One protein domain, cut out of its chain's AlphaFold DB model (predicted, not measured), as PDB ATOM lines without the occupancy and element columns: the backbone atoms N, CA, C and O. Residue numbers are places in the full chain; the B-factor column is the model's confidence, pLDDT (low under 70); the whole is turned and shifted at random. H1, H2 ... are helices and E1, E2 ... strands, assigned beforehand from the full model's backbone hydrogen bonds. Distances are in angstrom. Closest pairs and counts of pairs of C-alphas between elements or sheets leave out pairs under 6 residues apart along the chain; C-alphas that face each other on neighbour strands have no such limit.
ATOM      1  N   PHE A  26     -48.861  -9.375  28.409       41.59
ATOM      2  CA  PHE A  26     -49.129  -9.226  29.845       41.59
ATOM      3  C   PHE A  26     -49.743 -10.488  30.479       41.59
ATOM      4  O   PHE A  26     -49.429 -10.822  31.620       41.59
ATOM      5  N   GLU A  27     -50.496 -11.286  29.712       40.81
ATOM      6  CA  GLU A  27     -51.037 -12.568  30.188       40.81
ATOM      7  C   GLU A  27     -49.943 -13.555  30.649       40.81
ATOM      8  O   GLU A  27     -50.157 -14.296  31.609       40.81
ATOM      9  N   LYS A  28     -48.736 -13.510  30.062       42.50
ATOM     10  CA  LYS A  28     -47.587 -14.336  30.488       42.50
ATOM     11  C   LYS A  28     -46.826 -13.763  31.690       42.50
ATOM     12  O   LYS A  28     -46.122 -14.510  32.364       42.50
ATOM     13  N   GLY A  29     -46.970 -12.468  31.983       42.22
ATOM     14  CA  GLY A  29     -46.383 -11.832  33.170       42.22
ATOM     15  C   GLY A  29     -47.002 -12.347  34.473       42.22
ATOM     16  O   GLY A  29     -46.292 -12.584  35.443       42.22
ATOM     17  N   SER A  30     -48.302 -12.661  34.447       43.47
ATOM     18  CA  SER A  30     -49.023 -13.209  35.606       43.47
ATOM     19  C   SER A  30     -48.521 -14.586  36.070       43.47
ATOM     20  O   SER A  30     -48.712 -14.961  37.228       43.47
ATOM     21  N   GLU A  31     -47.867 -15.358  35.195       40.97
ATOM     22  CA  GLU A  31     -47.228 -16.626  35.571       40.97
ATOM     23  C   GLU A  31     -45.835 -16.420  36.184       40.97
ATOM     24  O   GLU A  31     -45.434 -17.188  37.059       40.97
ATOM     25  N   LEU A  32     -45.126 -15.357  35.791       42.88
ATOM     26  CA  LEU A  32     -43.851 -14.952  36.394       42.88
ATOM     27  C   LEU A  32     -44.044 -14.376  37.801       42.88
ATOM     28  O   LEU A  32     -43.261 -14.701  38.691       42.88
ATOM     29  N   ASP A  33     -45.113 -13.611  38.036       43.16
ATOM     30  CA  ASP A  33     -45.453 -13.118  39.379       43.16
ATOM     31  C   ASP A  33     -45.798 -14.267  40.339       43.16
ATOM     32  O   ASP A  33     -45.323 -14.293  41.475       43.16
ATOM     33  N   LYS A  34     -46.505 -15.300  39.857       42.19
ATOM     34  CA  LYS A  34     -46.745 -16.540  40.622       42.19
ATOM     35  C   LYS A  34     -45.461 -17.320  40.916       42.19
ATOM     36  O   LYS A  34     -45.350 -17.937  41.974       42.19
ATOM     37  N   ALA A  35     -44.488 -17.309  40.003       43.09
ATOM     38  CA  ALA A  35     -43.177 -17.917  40.242       43.09
ATOM     39  C   ALA A  35     -42.364 -17.133  41.291       43.09
ATOM     40  O   ALA A  35     -41.617 -17.729  42.067       43.09
ATOM     41  N   ARG A  36     -42.560 -15.813  41.352       43.66
ATOM     42  CA  ARG A  36     -41.942 -14.897  42.317       43.66
ATOM     43  C   ARG A  36     -42.491 -15.066  43.732       43.66
ATOM     44  O   ARG A  36     -41.714 -15.054  44.675       43.66
ATOM     45  N   GLU A  37     -43.796 -15.294  43.883       45.34
ATOM     46  CA  GLU A  37     -44.419 -15.597  45.184       45.34
ATOM     47  C   GLU A  37     -43.956 -16.943  45.776       45.34
ATOM     48  O   GLU A  37     -44.023 -17.144  46.988       45.34
ATOM     49  N   GLY A  38     -43.468 -17.865  44.937       42.47
ATOM     50  CA  GLY A  38     -42.933 -19.162  45.365       42.47
ATOM     51  C   GLY A  38     -41.430 -19.177  45.669       42.47
ATOM     52  O   GLY A  38     -40.955 -20.109  46.321       42.47
ATOM     53  N   ALA A  39     -40.677 -18.177  45.209       43.16
ATOM     54  CA  ALA A  39     -39.244 -18.069  45.445       43.16
ATOM     55  C   ALA A  39     -39.001 -17.205  46.688       43.16
ATOM     56  O   ALA A  39     -39.402 -16.045  46.742       43.16
ATOM     57  N   GLY A  40     -38.373 -17.785  47.713       40.97
ATOM     58  CA  GLY A  40     -37.977 -17.061  48.920       40.97
ATOM     59  C   GLY A  40     -37.173 -15.798  48.599       40.97
ATOM     60  O   GLY A  40     -36.557 -15.691  47.539       40.97
ATOM     61  N   ALA A  41     -37.218 -14.837  49.524       42.69
ATOM     62  CA  ALA A  41     -36.604 -13.514  49.432       42.69
ATOM     63  C   ALA A  41     -35.063 -13.556  49.496       42.69
ATOM     64  O   ALA A  41     -34.452 -12.927  50.357       42.69
ATOM     65  N   ASP A  42     -34.445 -14.301  48.590       40.09
ATOM     66  CA  ASP A  42     -33.005 -14.315  48.405       40.09
ATOM     67  C   ASP A  42     -32.659 -13.236  47.364       40.09
ATOM     68  O   ASP A  42     -33.247 -13.176  46.278       40.09
ATOM     69  N   ASP A  43     -31.719 -12.355  47.717       41.09
ATOM     70  CA  ASP A  43     -31.313 -11.128  47.001       41.09
ATOM     71  C   ASP A  43     -30.918 -11.319  45.515       41.09
ATOM     72  O   ASP A  43     -30.717 -10.343  44.791       41.09
ATOM     73  N   GLU A  44     -30.835 -12.557  45.024       39.16
ATOM     74  CA  GLU A  44     -30.452 -12.898  43.649       39.16
ATOM     75  C   GLU A  44     -31.635 -13.022  42.666       39.16
ATOM     76  O   GLU A  44     -31.415 -13.082  41.456       39.16
ATOM     77  N   VAL A  45     -32.892 -13.005  43.128       38.88
ATOM     78  CA  VAL A  45     -34.076 -13.238  42.263       38.88
ATOM     79  C   VAL A  45     -34.600 -11.955  41.588       38.88
ATOM     80  O   VAL A  45     -35.468 -12.004  40.721       38.88
ATOM     81  N   TRP A  46     -34.059 -10.776  41.904       36.31
ATOM     82  CA  TRP A  46     -34.561  -9.499  41.358       36.31
ATOM     83  C   TRP A  46     -34.048  -9.156  39.949       36.31
ATOM     84  O   TRP A  46     -34.509  -8.185  39.358       36.31
ATOM     85  N   ASN A  47     -33.162  -9.985  39.388       37.16
ATOM     86  CA  ASN A  47     -32.654  -9.890  38.016       37.16
ATOM     87  C   ASN A  47     -33.294 -10.943  37.100       37.16
ATOM     88  O   ASN A  47     -32.604 -11.575  36.304       37.16
ATOM     89  N   VAL A  48     -34.607 -11.162  37.195       34.91
ATOM     90  CA  VAL A  48     -35.300 -11.857  36.104       34.91
ATOM     91  C   VAL A  48     -35.441 -10.837  34.975       34.91
ATOM     92  O   VAL A  48     -36.236  -9.907  35.124       34.91
ATOM     93  N   PRO A  49     -34.678 -10.941  33.867       39.69
ATOM     94  CA  PRO A  49     -34.981 -10.134  32.703       39.69
ATOM     95  C   PRO A  49     -36.421 -10.459  32.322       39.69
ATOM     96  O   PRO A  49     -36.738 -11.619  32.035       39.69
ATOM     97  N   TYR A  50     -37.303  -9.453  32.351       41.00
ATOM     98  CA  TYR A  50     -38.591  -9.581  31.680       41.00
ATOM     99  C   TYR A  50     -38.285 -10.126  30.286       41.00
ATOM    100  O   TYR A  50     -37.372  -9.593  29.644       41.00
ATOM    101  N   PRO A  51     -38.942 -11.220  29.853       37.97
ATOM    102  CA  PRO A  51     -38.600 -11.869  28.602       37.97
ATOM    103  C   PRO A  51     -38.579 -10.794  27.523       37.97
ATOM    104  O   PRO A  51     -39.596 -10.147  27.273       37.97
ATOM    105  N   SER A  52     -37.389 -10.557  26.965       40.91
ATOM    106  CA  SER A  52     -37.158  -9.587  25.909       40.91
ATOM    107  C   SER A  52     -37.923 -10.080  24.691       40.91
ATOM    108  O   SER A  52     -37.406 -10.833  23.867       40.91
ATOM    109  N   CYS A  53     -39.204  -9.748  24.625       41.59
ATOM    110  CA  CYS A  53     -39.975  -9.950  23.425       41.59
ATOM    111  C   CYS A  53     -39.298  -9.084  22.363       41.59
ATOM    112  O   CYS A  53     -39.162  -7.879  22.558       41.59
ATOM    113  N   GLU A  54     -38.871  -9.678  21.250       38.59
ATOM    114  CA  GLU A  54     -38.264  -8.957  20.117       38.59
ATOM    115  C   GLU A  54     -39.202  -7.881  19.519       38.59
ATOM    116  O   GLU A  54     -38.798  -7.110  18.654       38.59
ATOM    117  N   ILE A  55     -40.454  -7.824  19.992       45.03
ATOM    118  CA  ILE A  55     -41.514  -6.888  19.603       45.03
ATOM    119  C   ILE A  55     -41.626  -5.707  20.598       45.03
ATOM    120  O   ILE A  55     -42.253  -4.700  20.276       45.03
ATOM    121  N   CYS A  56     -41.021  -5.792  21.790       50.03
ATOM    122  CA  CYS A  56     -41.021  -4.699  22.770       50.03
ATOM    123  C   CYS A  56     -40.059  -3.582  22.350       50.03
ATOM    124  O   CYS A  56     -38.852  -3.803  22.240       50.03
ATOM    125  N   ILE A  57     -40.569  -2.357  22.217       52.00
ATOM    126  CA  ILE A  57     -39.758  -1.141  22.111       52.00
ATOM    127  C   ILE A  57     -39.716  -0.476  23.491       52.00
ATOM    128  O   ILE A  57     -40.683   0.139  23.938       52.00
ATOM    129  N   ASN A  58     -38.584  -0.594  24.180       51.78
ATOM    130  CA  ASN A  58     -38.398   0.077  25.465       51.78
ATOM    131  C   ASN A  58     -38.168   1.573  25.236       51.78
ATOM    132  O   ASN A  58     -37.170   1.959  24.622       51.78
ATOM    133  N   ILE A  59     -39.066   2.414  25.753       57.25
ATOM    134  CA  ILE A  59     -38.911   3.870  25.715       57.25
ATOM    135  C   ILE A  59     -38.712   4.372  27.142       57.25
ATOM    136  O   ILE A  59     -39.556   4.189  28.002       57.25
ATOM    137  N   ASN A  60     -37.591   5.029  27.428       53.75
ATOM    138  CA  ASN A  60     -37.316   5.527  28.776       53.75
ATOM    139  C   ASN A  60     -37.889   6.937  28.972       53.75
ATOM    140  O   ASN A  60     -37.316   7.912  28.487       53.75
ATOM    141  N   LEU A  61     -38.970   7.059  29.747       64.38
ATOM    142  CA  LEU A  61     -39.470   8.341  30.252       64.38
ATOM    143  C   LEU A  61     -39.194   8.429  31.756       64.38
ATOM    144  O   LEU A  61     -39.996   8.024  32.589       64.38
ATOM    145  N   ASN A  62     -38.021   8.949  32.098       66.94
ATOM    146  CA  ASN A  62     -37.576   9.042  33.486       66.94
ATOM    147  C   ASN A  62     -38.407  10.074  34.269       66.94
ATOM    148  O   ASN A  62     -38.355  11.278  33.987       66.94
ATOM    149  N   MET A  63     -39.183   9.612  35.248       71.44
ATOM    150  CA  MET A  63     -40.011  10.450  36.112       71.44
ATOM    151  C   MET A  63     -40.043   9.886  37.532       71.44
ATOM    152  O   MET A  63     -40.189   8.687  37.722       71.44
ATOM    153  N   ALA A  64     -39.987  10.759  38.542       73.38
ATOM    154  CA  ALA A  64     -40.283  10.356  39.917       73.38
ATOM    155  C   ALA A  64     -41.708   9.776  40.017       73.38
ATOM    156  O   ALA A  64     -42.622  10.346  39.418       73.38
ATOM    157  N   THR A  65     -41.925   8.716  40.809       73.44
ATOM    158  CA  THR A  65     -43.233   8.031  40.937       73.44
ATOM    159  C   THR A  65     -44.389   8.998  41.173       73.44
ATOM    160  O   THR A  65     -45.393   8.931  40.476       73.44
ATOM    161  N   GLY A  66     -44.236   9.962  42.088       78.19
ATOM    162  CA  GLY A  66     -45.274  10.968  42.340       78.19
ATOM    163  C   GLY A  66     -45.612  11.806  41.102       78.19
ATOM    164  O   GLY A  66     -46.778  12.044  40.818       78.19
ATOM    165  N   ASN A  67     -44.609  12.176  40.301       82.44
ATOM    166  CA  ASN A  67     -44.830  12.897  39.047       82.44
ATOM    167  C   ASN A  67     -45.488  12.019  37.974       82.44
ATOM    168  O   ASN A  67     -46.240  12.541  37.156       82.44
ATOM    169  N   ALA A  68     -45.194  10.715  37.948       83.19
ATOM    170  CA  ALA A  68     -45.831   9.774  37.028       83.19
ATOM    171  C   ALA A  68     -47.314   9.581  37.374       83.19
ATOM    172  O   ALA A  68     -48.166   9.703  36.498       83.19
ATOM    173  N   LEU A  69     -47.630   9.384  38.658       83.38
ATOM    174  CA  LEU A  69     -49.011   9.284  39.138       83.38
ATOM    175  C   LEU A  69     -49.785  10.583  38.888       83.38
ATOM    176  O   LEU A  69     -50.906  10.539  38.384       83.38
ATOM    177  N   ASP A  70     -49.170  11.736  39.153       87.44
ATOM    178  CA  ASP A  70     -49.765  13.037  38.849       87.44
ATOM    179  C   ASP A  70     -50.032  13.210  37.352       87.44
ATOM    180  O   ASP A  70     -51.069  13.755  36.984       87.44
ATOM    181  N   LEU A  71     -49.137  12.737  36.477       89.69
ATOM    182  CA  LEU A  71     -49.339  12.779  35.027       89.69
ATOM    183  C   LEU A  71     -50.518  11.898  34.595       89.69
ATOM    184  O   LEU A  71     -51.349  12.343  33.804       89.69
ATOM    185  N   LEU A  72     -50.632  10.679  35.125       89.38
ATOM    186  CA  LEU A  72     -51.768   9.795  34.837       89.38
ATOM    187  C   LEU A  72     -53.086  10.406  35.336       89.38
ATOM    188  O   LEU A  72     -54.060  10.480  34.582       89.38
ATOM    189  N   HIS A  73     -53.090  10.952  36.556       88.75
ATOM    190  CA  HIS A  73     -54.235  11.679  37.105       88.75
ATOM    191  C   HIS A  73     -54.613  12.878  36.232       88.75
ATOM    192  O   HIS A  73     -55.780  13.092  35.901       88.75
ATOM    193  N   TRP A  74     -53.612  13.651  35.812       89.69
ATOM    194  CA  TRP A  74     -53.772  14.804  34.940       89.69
ATOM    195  C   TRP A  74     -54.416  14.417  33.610       89.69
ATOM    196  O   TRP A  74     -55.317  15.108  33.132       89.69
ATOM    197  N   LEU A  75     -54.047  13.276  33.036       91.19
ATOM    198  CA  LEU A  75     -54.655  12.739  31.815       91.19
ATOM    199  C   LEU A  75     -56.075  12.184  32.028       91.19
ATOM    200  O   LEU A  75     -56.761  11.893  31.047       91.19
ATOM    201  N   GLY A  76     -56.546  12.108  33.275       90.06
ATOM    202  CA  GLY A  76     -57.845  11.546  33.637       90.06
ATOM    203  C   GLY A  76     -57.862  10.019  33.598       90.06
ATOM    204  O   GLY A  76     -58.917   9.433  33.368       90.06
ATOM    205  N   ILE A  77     -56.702   9.385  33.774       86.88
ATOM    206  CA  ILE A  77     -56.548   7.933  33.814       86.88
ATOM    207  C   ILE A  77     -56.687   7.488  35.272       86.88
ATOM    208  O   ILE A  77     -56.057   8.058  36.166       86.88
ATOM    209  N   THR A  78     -57.550   6.498  35.519       77.88
ATOM    210  CA  THR A  78     -57.726   5.916  36.855       77.88
ATOM    211  C   THR A  78     -56.414   5.295  37.315       77.88
ATOM    212  O   THR A  78     -55.763   4.576  36.562       77.88
ATOM    213  N   ILE A  79     -56.014   5.620  38.542       64.31
ATOM    214  CA  ILE A  79     -54.671   5.340  39.032       64.31
ATOM    215  C   ILE A  79     -54.667   4.020  39.793       64.31
ATOM    216  O   ILE A  79     -55.089   3.973  40.947       64.31
ATOM    217  N   ASP A  80     -54.119   2.995  39.157       64.06
ATOM    218  CA  ASP A  80     -53.524   1.847  39.832       64.06
ATOM    219  C   ASP A  80     -51.993   1.943  39.682       64.06
ATOM    220  O   ASP A  80     -51.500   2.562  38.731       64.06
ATOM    221  N   TYR A  81     -51.225   1.381  40.628       61.62
ATOM    222  CA  TYR A  81     -49.748   1.395  40.577       61.62
ATOM    223  C   TYR A  81     -49.206   0.738  39.306       61.62
ATOM    224  O   TYR A  81     -48.151   1.127  38.816       61.62
ATOM    225  N   SER A  82     -49.971  -0.198  38.753       68.44
ATOM    226  CA  SER A  82     -49.773  -0.791  37.444       68.44
ATOM    227  C   SER A  82     -51.084  -0.779  36.665       68.44
ATOM    228  O   SER A  82     -52.162  -0.778  37.250       68.44
ATOM    229  N   GLY A  83     -51.020  -0.754  35.342       73.44
ATOM    230  CA  GLY A  83     -52.220  -0.737  34.507       73.44
ATOM    231  C   GLY A  83     -51.879  -0.540  33.047       73.44
ATOM    232  O   GLY A  83     -50.739  -0.211  32.758       73.44
ATOM    233  N   GLU A  84     -52.845  -0.745  32.149       82.12
ATOM    234  CA  GLU A  84     -52.702  -0.593  30.696       82.12
ATOM    235  C   GLU A  84     -53.833   0.222  30.063       82.12
ATOM    236  O   GLU A  84     -54.951   0.278  30.571       82.12
ATOM    237  N   ILE A  85     -53.539   0.869  28.939       84.00
ATOM    238  CA  ILE A  85     -54.445   1.691  28.137       84.00
ATOM    239  C   ILE A  85     -54.118   1.509  26.655       84.00
ATOM    240  O   ILE A  85     -52.969   1.275  26.291       84.00
ATOM    241  N   LYS A  86     -55.091   1.630  25.750       85.75
ATOM    242  CA  LYS A  86     -54.776   1.642  24.314       85.75
ATOM    243  C   LYS A  86     -53.971   2.886  23.955       85.75
ATOM    244  O   LYS A  86     -54.304   3.991  24.384       85.75
ATOM    245  N   ALA A  87     -52.967   2.732  23.099       86.38
ATOM    246  CA  ALA A  87     -52.136   3.833  22.630       86.38
ATOM    247  C   ALA A  87     -52.979   4.929  21.954       86.38
ATOM    248  O   ALA A  87     -52.815   6.110  22.250       86.38
ATOM    249  N   ALA A  88     -53.985   4.551  21.157       87.75
ATOM    250  CA  ALA A  88     -54.939   5.497  20.577       87.75
ATOM    251  C   ALA A  88     -55.750   6.285  21.631       87.75
ATOM    252  O   ALA A  88     -55.983   7.488  21.470       87.75
ATOM    253  N   GLU A  89     -56.166   5.635  22.722       93.56
ATOM    254  CA  GLU A  89     -56.911   6.271  23.819       93.56
ATOM    255  C   GLU A  89     -56.016   7.232  24.607       93.56
ATOM    256  O   GLU A  89     -56.416   8.368  24.888       93.56
ATOM    257  N   LEU A  90     -54.778   6.818  24.882       91.94
ATOM    258  CA  LEU A  90     -53.775   7.657  25.522       91.94
ATOM    259  C   LEU A  90     -53.403   8.863  24.659       91.94
ATOM    260  O   LEU A  90     -53.370   9.985  25.161       91.94
ATOM    261  N   ALA A  91     -53.179   8.667  23.358       94.19
ATOM    262  CA  ALA A  91     -52.895   9.748  22.422       94.19
ATOM    263  C   ALA A  91     -54.045  10.765  22.399       94.19
ATOM    264  O   ALA A  91     -53.816  11.976  22.435       94.19
ATOM    265  N   ALA A  92     -55.298  10.299  22.402       95.94
ATOM    266  CA  ALA A  92     -56.459  11.177  22.494       95.94
ATOM    267  C   ALA A  92     -56.495  11.961  23.821       95.94
ATOM    268  O   ALA A  92     -56.787  13.159  23.809       95.94
ATOM    269  N   ALA A  93     -56.177  11.323  24.952       95.06
ATOM    270  CA  ALA A  93     -56.076  11.994  26.249       95.06
ATOM    271  C   ALA A  93     -54.969  13.059  26.262       95.06
ATOM    272  O   ALA A  93     -55.221  14.197  26.665       95.06
ATOM    273  N   CYS A  94     -53.789  12.729  25.733       95.69
ATOM    274  CA  CYS A  94     -52.661  13.649  25.638       95.69
ATOM    275  C   CYS A  94     -53.000  14.859  24.762       95.69
ATOM    276  O   CYS A  94     -52.840  15.997  25.196       95.69
ATOM    277  N   ARG A  95     -53.562  14.647  23.563       97.00
ATOM    278  CA  ARG A  95     -53.959  15.746  22.662       97.00
ATOM    279  C   ARG A  95     -54.944  16.710  23.321       97.00
ATOM    280  O   ARG A  95     -54.768  17.918  23.198       97.00
ATOM    281  N   ARG A  96     -55.934  16.201  24.069       95.75
ATOM    282  CA  ARG A  96     -56.883  17.042  24.828       95.75
ATOM    283  C   ARG A  96     -56.190  17.903  25.886       95.75
ATOM    284  O   ARG A  96     -56.621  19.029  26.125       95.75
ATOM    285  N   ARG A  97     -55.142  17.381  26.527       94.38
ATOM    286  CA  ARG A  97     -54.355  18.098  27.545       94.38
ATOM    287  C   ARG A  97     -53.289  19.027  26.974       94.38
ATOM    288  O   ARG A  97     -52.754  19.835  27.719       94.38
ATOM    289  N   LEU A  98     -53.008  18.962  25.676       95.56
ATOM    290  CA  LEU A  98     -52.065  19.866  25.010       95.56
ATOM    291  C   LEU A  98     -52.728  21.103  24.396       95.56
ATOM    292  O   LEU A  98     -52.010  22.013  23.973       95.56
ATOM    293  N   TRP A  99     -54.066  21.167  24.368       95.75
ATOM    294  CA  TRP A  99     -54.791  22.372  23.963       95.75
ATOM    295  C   TRP A  99     -54.389  23.571  24.819       95.75
ATOM    296  O   TRP A  99     -54.186  23.432  26.027       95.75
ATOM    297  N   ASP A 100     -54.288  24.728  24.171       94.94
ATOM    298  CA  ASP A 100     -53.912  26.001  24.788       94.94
ATOM    299  C   ASP A 100     -55.096  26.574  25.579       94.94
ATOM    300  O   ASP A 100     -55.838  27.445  25.129       94.94
ATOM    301  N   GLU A 101     -55.342  25.973  26.741       94.44
ATOM    302  CA  GLU A 101     -56.418  26.329  27.657       94.44
ATOM    303  C   GLU A 101     -55.841  26.496  29.064       94.44
ATOM    304  O   GLU A 101     -55.058  25.648  29.486       94.44
ATOM    305  N   PRO A 102     -56.282  27.490  29.859       93.12
ATOM    306  CA  PRO A 102     -55.731  27.734  31.195       93.12
ATOM    307  C   PRO A 102     -55.679  26.496  32.106       93.12
ATOM    308  O   PRO A 102     -54.713  26.298  32.829       93.12
ATOM    309  N   ARG A 103     -56.678  25.605  32.029       90.69
ATOM    310  CA  ARG A 103     -56.734  24.352  32.811       90.69
ATOM    311  C   ARG A 103     -55.675  23.305  32.435       90.69
ATOM    312  O   ARG A 103     -55.576  22.283  33.109       90.69
ATOM    313  N   ASN A 104     -54.994  23.496  31.310       94.00
ATOM    314  CA  ASN A 104     -53.964  22.607  30.781       94.00
ATOM    315  C   ASN A 104     -52.544  23.114  31.086       94.00
ATOM    316  O   ASN A 104     -51.581  22.464  30.682       94.00
ATOM    317  N   HIS A 105     -52.423  24.221  31.818       92.94
ATOM    318  CA  HIS A 105     -51.164  24.735  32.340       92.94
ATOM    319  C   HIS A 105     -51.073  24.413  33.831       92.94
ATOM    320  O   HIS A 105     -51.843  24.944  34.631       92.94
ATOM    321  N   ASP A 106     -50.177  23.500  34.214       89.69
ATOM    322  CA  ASP A 106     -49.925  23.200  35.622       89.69
ATOM    323  C   ASP A 106     -49.033  24.275  36.259       89.69
ATOM    324  O   ASP A 106     -48.028  24.674  35.679       89.69
ATOM    325  N   GLU A 107     -49.378  24.733  37.468       89.50
ATOM    326  CA  GLU A 107     -48.656  25.809  38.181       89.50
ATOM    327  C   GLU A 107     -47.259  25.389  38.683       89.50
ATOM    328  O   GLU A 107     -46.480  26.219  39.154       89.50
ATOM    329  N   GLY A 108     -46.926  24.102  38.573       90.31
ATOM    330  CA  GLY A 108     -45.749  23.511  39.196       90.31
ATOM    331  C   GLY A 108     -45.953  23.240  40.689       90.31
ATOM    332  O   GLY A 108     -47.009  23.484  41.266       90.31
ATOM    333  N   ILE A 109     -44.928  22.680  41.325       89.50
ATOM    334  CA  ILE A 109     -44.876  22.457  42.773       89.50
ATOM    335  C   ILE A 109     -43.552  23.049  43.258       89.50
ATOM    336  O   ILE A 109     -42.501  22.592  42.810       89.50
ATOM    337  N   PRO A 110     -43.548  24.054  44.147       88.00
ATOM    338  CA  PRO A 110     -42.303  24.638  44.622       88.00
ATOM    339  C   PRO A 110     -41.473  23.610  45.409       88.00
ATOM    340  O   PRO A 110     -42.039  22.712  46.043       88.00
ATOM    341  N   PRO A 111     -40.136  23.733  45.407       83.50
ATOM    342  CA  PRO A 111     -39.296  22.909  46.261       83.50
ATOM    343  C   PRO A 111     -39.618  23.164  47.736       83.50
ATOM    344  O   PRO A 111     -39.863  24.298  48.153       83.50
ATOM    345  N   VAL A 112     -39.578  22.105  48.540       80.81
ATOM    346  CA  VAL A 112     -39.780  22.157  49.990       80.81
ATOM    347  C   VAL A 112     -38.596  21.493  50.669       80.81
ATOM    348  O   VAL A 112     -38.280  20.332  50.412       80.81
ATOM    349  N   THR A 113     -37.946  22.218  51.572       81.31
ATOM    350  CA  THR A 113     -36.890  21.670  52.424       81.31
ATOM    351  C   THR A 113     -37.386  21.613  53.857       81.31
ATOM    352  O   THR A 113     -37.825  22.620  54.411       81.31
ATOM    353  N   THR A 114     -37.318  20.426  54.450       78.31
ATOM    354  CA  THR A 114     -37.575  20.201  55.875       78.31
ATOM    355  C   THR A 114     -36.283  19.780  56.573       78.31
ATOM    356  O   THR A 114     -35.241  19.620  55.939       78.31
ATOM    357  N   ASP A 115     -36.344  19.567  57.884       84.75
ATOM    358  CA  ASP A 115     -35.263  18.975  58.678       84.75
ATOM    359  C   ASP A 115     -34.956  17.511  58.300       84.75
ATOM    360  O   ASP A 115     -33.894  17.000  58.651       84.75
ATOM    361  N   LYS A 116     -35.868  16.834  57.585       70.94
ATOM    362  CA  LYS A 116     -35.788  15.395  57.281       70.94
ATOM    363  C   LYS A 116     -35.594  15.070  55.806       70.94
ATOM    364  O   LYS A 116     -35.031  14.027  55.492       70.94
ATOM    365  N   TYR A 117     -36.099  15.906  54.907       68.81
ATOM    366  CA  TYR A 117     -36.075  15.633  53.472       68.81
ATOM    367  C   TYR A 117     -36.079  16.910  52.638       68.81
ATOM    368  O   TYR A 117     -36.624  17.947  53.029       68.81
ATOM    369  N   VAL A 118     -35.497  16.786  51.446       71.94
ATOM    370  CA  VAL A 118     -35.534  17.787  50.383       71.94
ATOM    371  C   VAL A 118     -36.469  17.273  49.294       71.94
ATOM    372  O   VAL A 118     -36.183  16.273  48.643       71.94
ATOM    373  N   TYR A 119     -37.583  17.967  49.092       72.25
ATOM    374  CA  TYR A 119     -38.455  17.781  47.942       72.25
ATOM    375  C   TYR A 119     -38.106  18.839  46.897       72.25
ATOM    376  O   TYR A 119     -38.251  20.033  47.151       72.25
ATOM    377  N   LEU A 120     -37.623  18.418  45.729       78.69
ATOM    378  CA  LEU A 120     -37.139  19.343  44.693       78.69
ATOM    379  C   LEU A 120     -38.264  20.072  43.942       78.69
ATOM    380  O   LEU A 120     -37.991  21.034  43.230       78.69
ATOM    381  N   GLY A 121     -39.518  19.652  44.122       83.62
ATOM    382  CA  GLY A 121     -40.639  20.234  43.399       83.62
ATOM    383  C   GLY A 121     -40.647  19.868  41.913       83.62
ATOM    384  O   GLY A 121     -39.987  18.925  41.469       83.62
ATOM    385  N   ARG A 122     -41.423  20.626  41.141       88.38
ATOM    386  CA  ARG A 122     -41.435  20.636  39.677       88.38
ATOM    387  C   ARG A 122     -41.799  22.029  39.175       88.38
ATOM    388  O   ARG A 122     -42.557  22.744  39.821       88.38
ATOM    389  N   GLU A 123     -41.275  22.409  38.021       92.00
ATOM    390  CA  GLU A 123     -41.624  23.684  37.388       92.00
ATOM    391  C   GLU A 123     -43.042  23.677  36.798       92.00
ATOM    392  O   GLU A 123     -43.646  22.616  36.629       92.00
ATOM    393  N   ALA A 124     -43.567  24.866  36.495       93.25
ATOM    394  CA  ALA A 124     -44.824  25.017  35.769       93.25
ATOM    395  C   ALA A 124     -44.741  24.380  34.371       93.25
ATOM    396  O   ALA A 124     -43.658  24.259  33.792       93.25
ATOM    397  N   ASP A 125     -45.886  23.959  33.833       94.06
ATOM    398  CA  ASP A 125     -45.999  23.227  32.563       94.06
ATOM    399  C   ASP A 125     -45.179  21.919  32.503       94.06
ATOM    400  O   ASP A 125     -44.934  21.363  31.422       94.06
ATOM    401  N   TYR A 126     -44.730  21.387  33.646       92.06
ATOM    402  CA  TYR A 126     -43.991  20.129  33.681       92.06
ATOM    403  C   TYR A 126     -44.856  18.981  33.160       92.06
ATOM    404  O   TYR A 126     -44.409  18.224  32.291       92.06
ATOM    405  N   LEU A 127     -46.102  18.874  33.633       92.25
ATOM    406  CA  LEU A 127     -47.015  17.820  33.188       92.25
ATOM    407  C   LEU A 127     -47.382  18.004  31.720       92.25
ATOM    408  O   LEU A 127     -47.456  17.022  30.980       92.25
ATOM    409  N   ARG A 128     -47.534  19.250  31.265       94.00
ATOM    410  CA  ARG A 128     -47.799  19.558  29.856       94.00
ATOM    411  C   ARG A 128     -46.649  19.125  28.939       94.00
ATOM    412  O   ARG A 128     -46.897  18.486  27.918       94.00
ATOM    413  N   ARG A 129     -45.391  19.396  29.305       92.44
ATOM    414  CA  ARG A 129     -44.217  18.929  28.535       92.44
ATOM    415  C   ARG A 129     -44.106  17.408  28.533       92.44
ATOM    416  O   ARG A 129     -43.942  16.821  27.469       92.44
ATOM    417  N   ARG A 130     -44.291  16.757  29.685       90.75
ATOM    418  CA  ARG A 130     -44.303  15.285  29.764       90.75
ATOM    419  C   ARG A 130     -45.453  14.652  28.989       90.75
ATOM    420  O   ARG A 130     -45.280  13.591  28.403       90.75
ATOM    421  N   THR A 131     -46.596  15.325  28.912       94.00
ATOM    422  CA  THR A 131     -47.717  14.913  28.057       94.00
ATOM    423  C   THR A 131     -47.328  14.925  26.576       94.00
ATOM    424  O   THR A 131     -47.761  14.050  25.831       94.00
ATOM    425  N   ALA A 132     -46.504  15.879  26.130       92.38
ATOM    426  CA  ALA A 132     -46.011  15.902  24.753       92.38
ATOM    427  C   ALA A 132     -45.060  14.731  24.467       92.38
ATOM    428  O   ALA A 132     -45.188  14.094  23.424       92.38
ATOM    429  N   ASP A 133     -44.160  14.407  25.400       87.25
ATOM    430  CA  ASP A 133     -43.301  13.219  25.296       87.25
ATOM    431  C   ASP A 133     -44.150  11.938  25.212       87.25
ATOM    432  O   ASP A 133     -43.965  11.116  24.314       87.25
ATOM    433  N   LEU A 134     -45.143  11.801  26.098       88.94
ATOM    434  CA  LEU A 134     -46.027  10.636  26.148       88.94
ATOM    435  C   LEU A 134     -46.936  10.522  24.916       88.94
ATOM    436  O   LEU A 134     -47.246   9.415  24.483       88.94
ATOM    437  N   LEU A 135     -47.332  11.644  24.308       92.25
ATOM    438  CA  LEU A 135     -48.055  11.633  23.037       92.25
ATOM    439  C   LEU A 135     -47.211  10.994  21.932       92.25
ATOM    440  O   LEU A 135     -47.736  10.173  21.189       92.25
ATOM    441  N   ARG A 136     -45.920  11.334  21.838       86.69
ATOM    442  CA  ARG A 136     -45.023  10.751  20.826       86.69
ATOM    443  C   ARG A 136     -44.909   9.244  21.014       86.69
ATOM    444  O   ARG A 136     -45.059   8.503  20.054       86.69
ATOM    445  N   VAL A 137     -44.758   8.810  22.263       83.75
ATOM    446  CA  VAL A 137     -44.761   7.392  22.639       83.75
ATOM    447  C   VAL A 137     -46.056   6.698  22.209       83.75
ATOM    448  O   VAL A 137     -46.020   5.639  21.588       83.75
ATOM    449  N   ALA A 138     -47.209   7.302  22.494       87.06
ATOM    450  CA  ALA A 138     -48.505   6.751  22.114       87.06
ATOM    451  C   ALA A 138     -48.707   6.715  20.585       87.06
ATOM    452  O   ALA A 138     -49.317   5.789  20.060       87.06
ATOM    453  N   GLU A 139     -48.193   7.700  19.851       86.56
ATOM    454  CA  GLU A 139     -48.256   7.733  18.386       86.56
ATOM    455  C   GLU A 139     -47.334   6.692  17.744       86.56
ATOM    456  O   GLU A 139     -47.744   6.030  16.792       86.56
ATOM    457  N   GLU A 140     -46.130   6.501  18.287       82.06
ATOM    458  CA  GLU A 140     -45.199   5.448  17.866       82.06
ATOM    459  C   GLU A 140     -45.757   4.049  18.149       82.06
ATOM    460  O   GLU A 140     -45.553   3.128  17.359       82.06
ATOM    461  N   ALA A 141     -46.517   3.900  19.236       78.06
ATOM    462  CA  ALA A 141     -47.195   2.658  19.567       78.06
ATOM    463  C   ALA A 141     -48.373   2.332  18.623       78.06
ATOM    464  O   ALA A 141     -48.704   1.165  18.427       78.06
ATOM    465  N   GLY A 142     -49.015   3.315  17.990       80.69
ATOM    466  CA  GLY A 142     -50.068   3.071  16.995       80.69
ATOM    467  C   GLY A 142     -51.290   2.314  17.546       80.69
ATOM    468  O   GLY A 142     -51.978   2.798  18.441       80.69
ATOM    469  N   GLU A 143     -51.581   1.128  17.000       80.12
ATOM    470  CA  GLU A 143     -52.765   0.301  17.342       80.12
ATOM    471  C   GLU A 143     -52.583  -0.561  18.600       80.12
ATOM    472  O   GLU A 143     -53.373  -1.452  18.913       80.12
ATOM    473  N   HIS A 144     -51.492  -0.335  19.312       80.75
ATOM    474  CA  HIS A 144     -51.086  -1.144  20.437       80.75
ATOM    475  C   HIS A 144     -51.511  -0.518  21.778       80.75
ATOM    476  O   HIS A 144     -52.454   0.269  21.840       80.75
ATOM    477  N   HIS A 145     -50.865  -0.907  22.878       79.25
ATOM    478  CA  HIS A 145     -51.217  -0.477  24.229       79.25
ATOM    479  C   HIS A 145     -50.099   0.413  24.807       79.25
ATOM    480  O   HIS A 145     -49.089   0.702  24.173       79.25
ATOM    481  N   VAL A 146     -50.325   0.915  26.005       78.00
ATOM    482  CA  VAL A 146     -49.401   1.649  26.850       78.00
ATOM    483  C   VAL A 146     -49.754   1.295  28.277       78.00
ATOM    484  O   VAL A 146     -50.906   1.368  28.647       78.00
ATOM    485  N   SER A 147     -48.805   0.880  29.084       75.50
ATOM    486  CA  SER A 147     -49.020   0.381  30.426       75.50
ATOM    487  C   SER A 147     -47.869   0.759  31.339       75.50
ATOM    488  O   SER A 147     -46.862   1.321  30.910       75.50
ATOM    489  N   TRP A 148     -48.072   0.528  32.624       73.44
ATOM    490  CA  TRP A 148     -47.219   0.959  33.715       73.44
ATOM    491  C   TRP A 148     -47.199  -0.070  34.845       73.44
ATOM    492  O   TRP A 148     -48.102  -0.900  34.900       73.44
ATOM    493  N   ALA A 149     -46.158  -0.061  35.686       64.25
ATOM    494  CA  ALA A 149     -46.035  -0.794  36.949       64.25
ATOM    495  C   ALA A 149     -44.969  -0.221  37.914       64.25
ATOM    496  O   ALA A 149     -44.138   0.634  37.525       64.25
TER     497      ALA A 149
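Overview. This is residues 26 to 149 of the 149 residues of an uncharacterized protein of Candidatus Fermentibacteria bacterium (UniProt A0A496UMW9). A helical hairpin of H3 and H4 makes the core of a small body, with the short helix H2 packed crosswise on the first part of H4 and a two-strand ladder, E1 with E2, at the other end of the hairpin. H1 lies off to one side, away from this body, at the start of a long link, while the long loop between H3 and H4, residues 99 to 125, doubles back on itself. The printed part has 124 residues, with four named helices and two named strands in the order H1, H2, E1, H3, H4, E2; the strands are antiparallel. The class is mostly helix, though under half of the residues are in named elements. The whole is loose, with a radius of gyration of the C-alphas of 17.5 A, and flat, spanning 50 by 47 by 22 A.

Along the chain. Find C-alpha 26 at (-49.129, -9.226, 29.845); from there H1 runs through residues 26 to 38, 19.4 A long. Next come H2, residues 65 to 74, 13.9 A, and E1, residues 83 to 86, 10.8 A. H3, residues 87 to 98, is 16.2 A long. Look for C-alpha 126 at (-43.991, 20.129, 33.681), where H4 begins; it runs to residue 141, 22.7 A away. E2, residues 145 to 148, is 10.4 A long and ends with C-alpha 148 at (-47.219, 0.959, 33.715).

Arrangement. H1 is apart from H2, E1, H3, H4 and E2. H2 touches H4, about perpendicular at 80 degrees; look at the closest C-alphas, those of Leu 71 and Leu 127, 5.8 A apart. H4 touches H2 with residues 127 to 131 alone. H2 and H3 are near each other, with 6 pairs of C-alphas within 10 A. H3 and H4 touch and form a helical hairpin, a shallow tilt of 29 degrees, opposite ways; their closest C-alphas are those of Ala 87 and Ala 138, 4.7 A apart. E1 and E2 are antiparallel neighbours at 159 degrees; find N 85 and O 146 at 2.7 A, and N 148 and O 83 at 2.8 A, within hydrogen-bond range. The closest C-alphas of H3 and E2 are those of Ala 87 and His 145, 4.7 A apart. E1 and H4 are only just apart, at 8.4 A. Every O i to N i+4 pair is within hydrogen-bond range in H2, H3 and H4, but 5 of 9 in H1.

Size, cuts and confidence. The two C-alphas farthest apart are those of Gly 40 and Asp 100, 51.9 A. The printed part has no cut. The links H1 to H2 and H3 to H4 are long; in the second, residues 112 to 113 pair with residues 118 to 119, antiparallel. Residues 37 to 44 stand free. The mean pLDDT of the printed part is 72.8; look for values under 70 at residues 26 to 62, 79 to 82, 117 and 149.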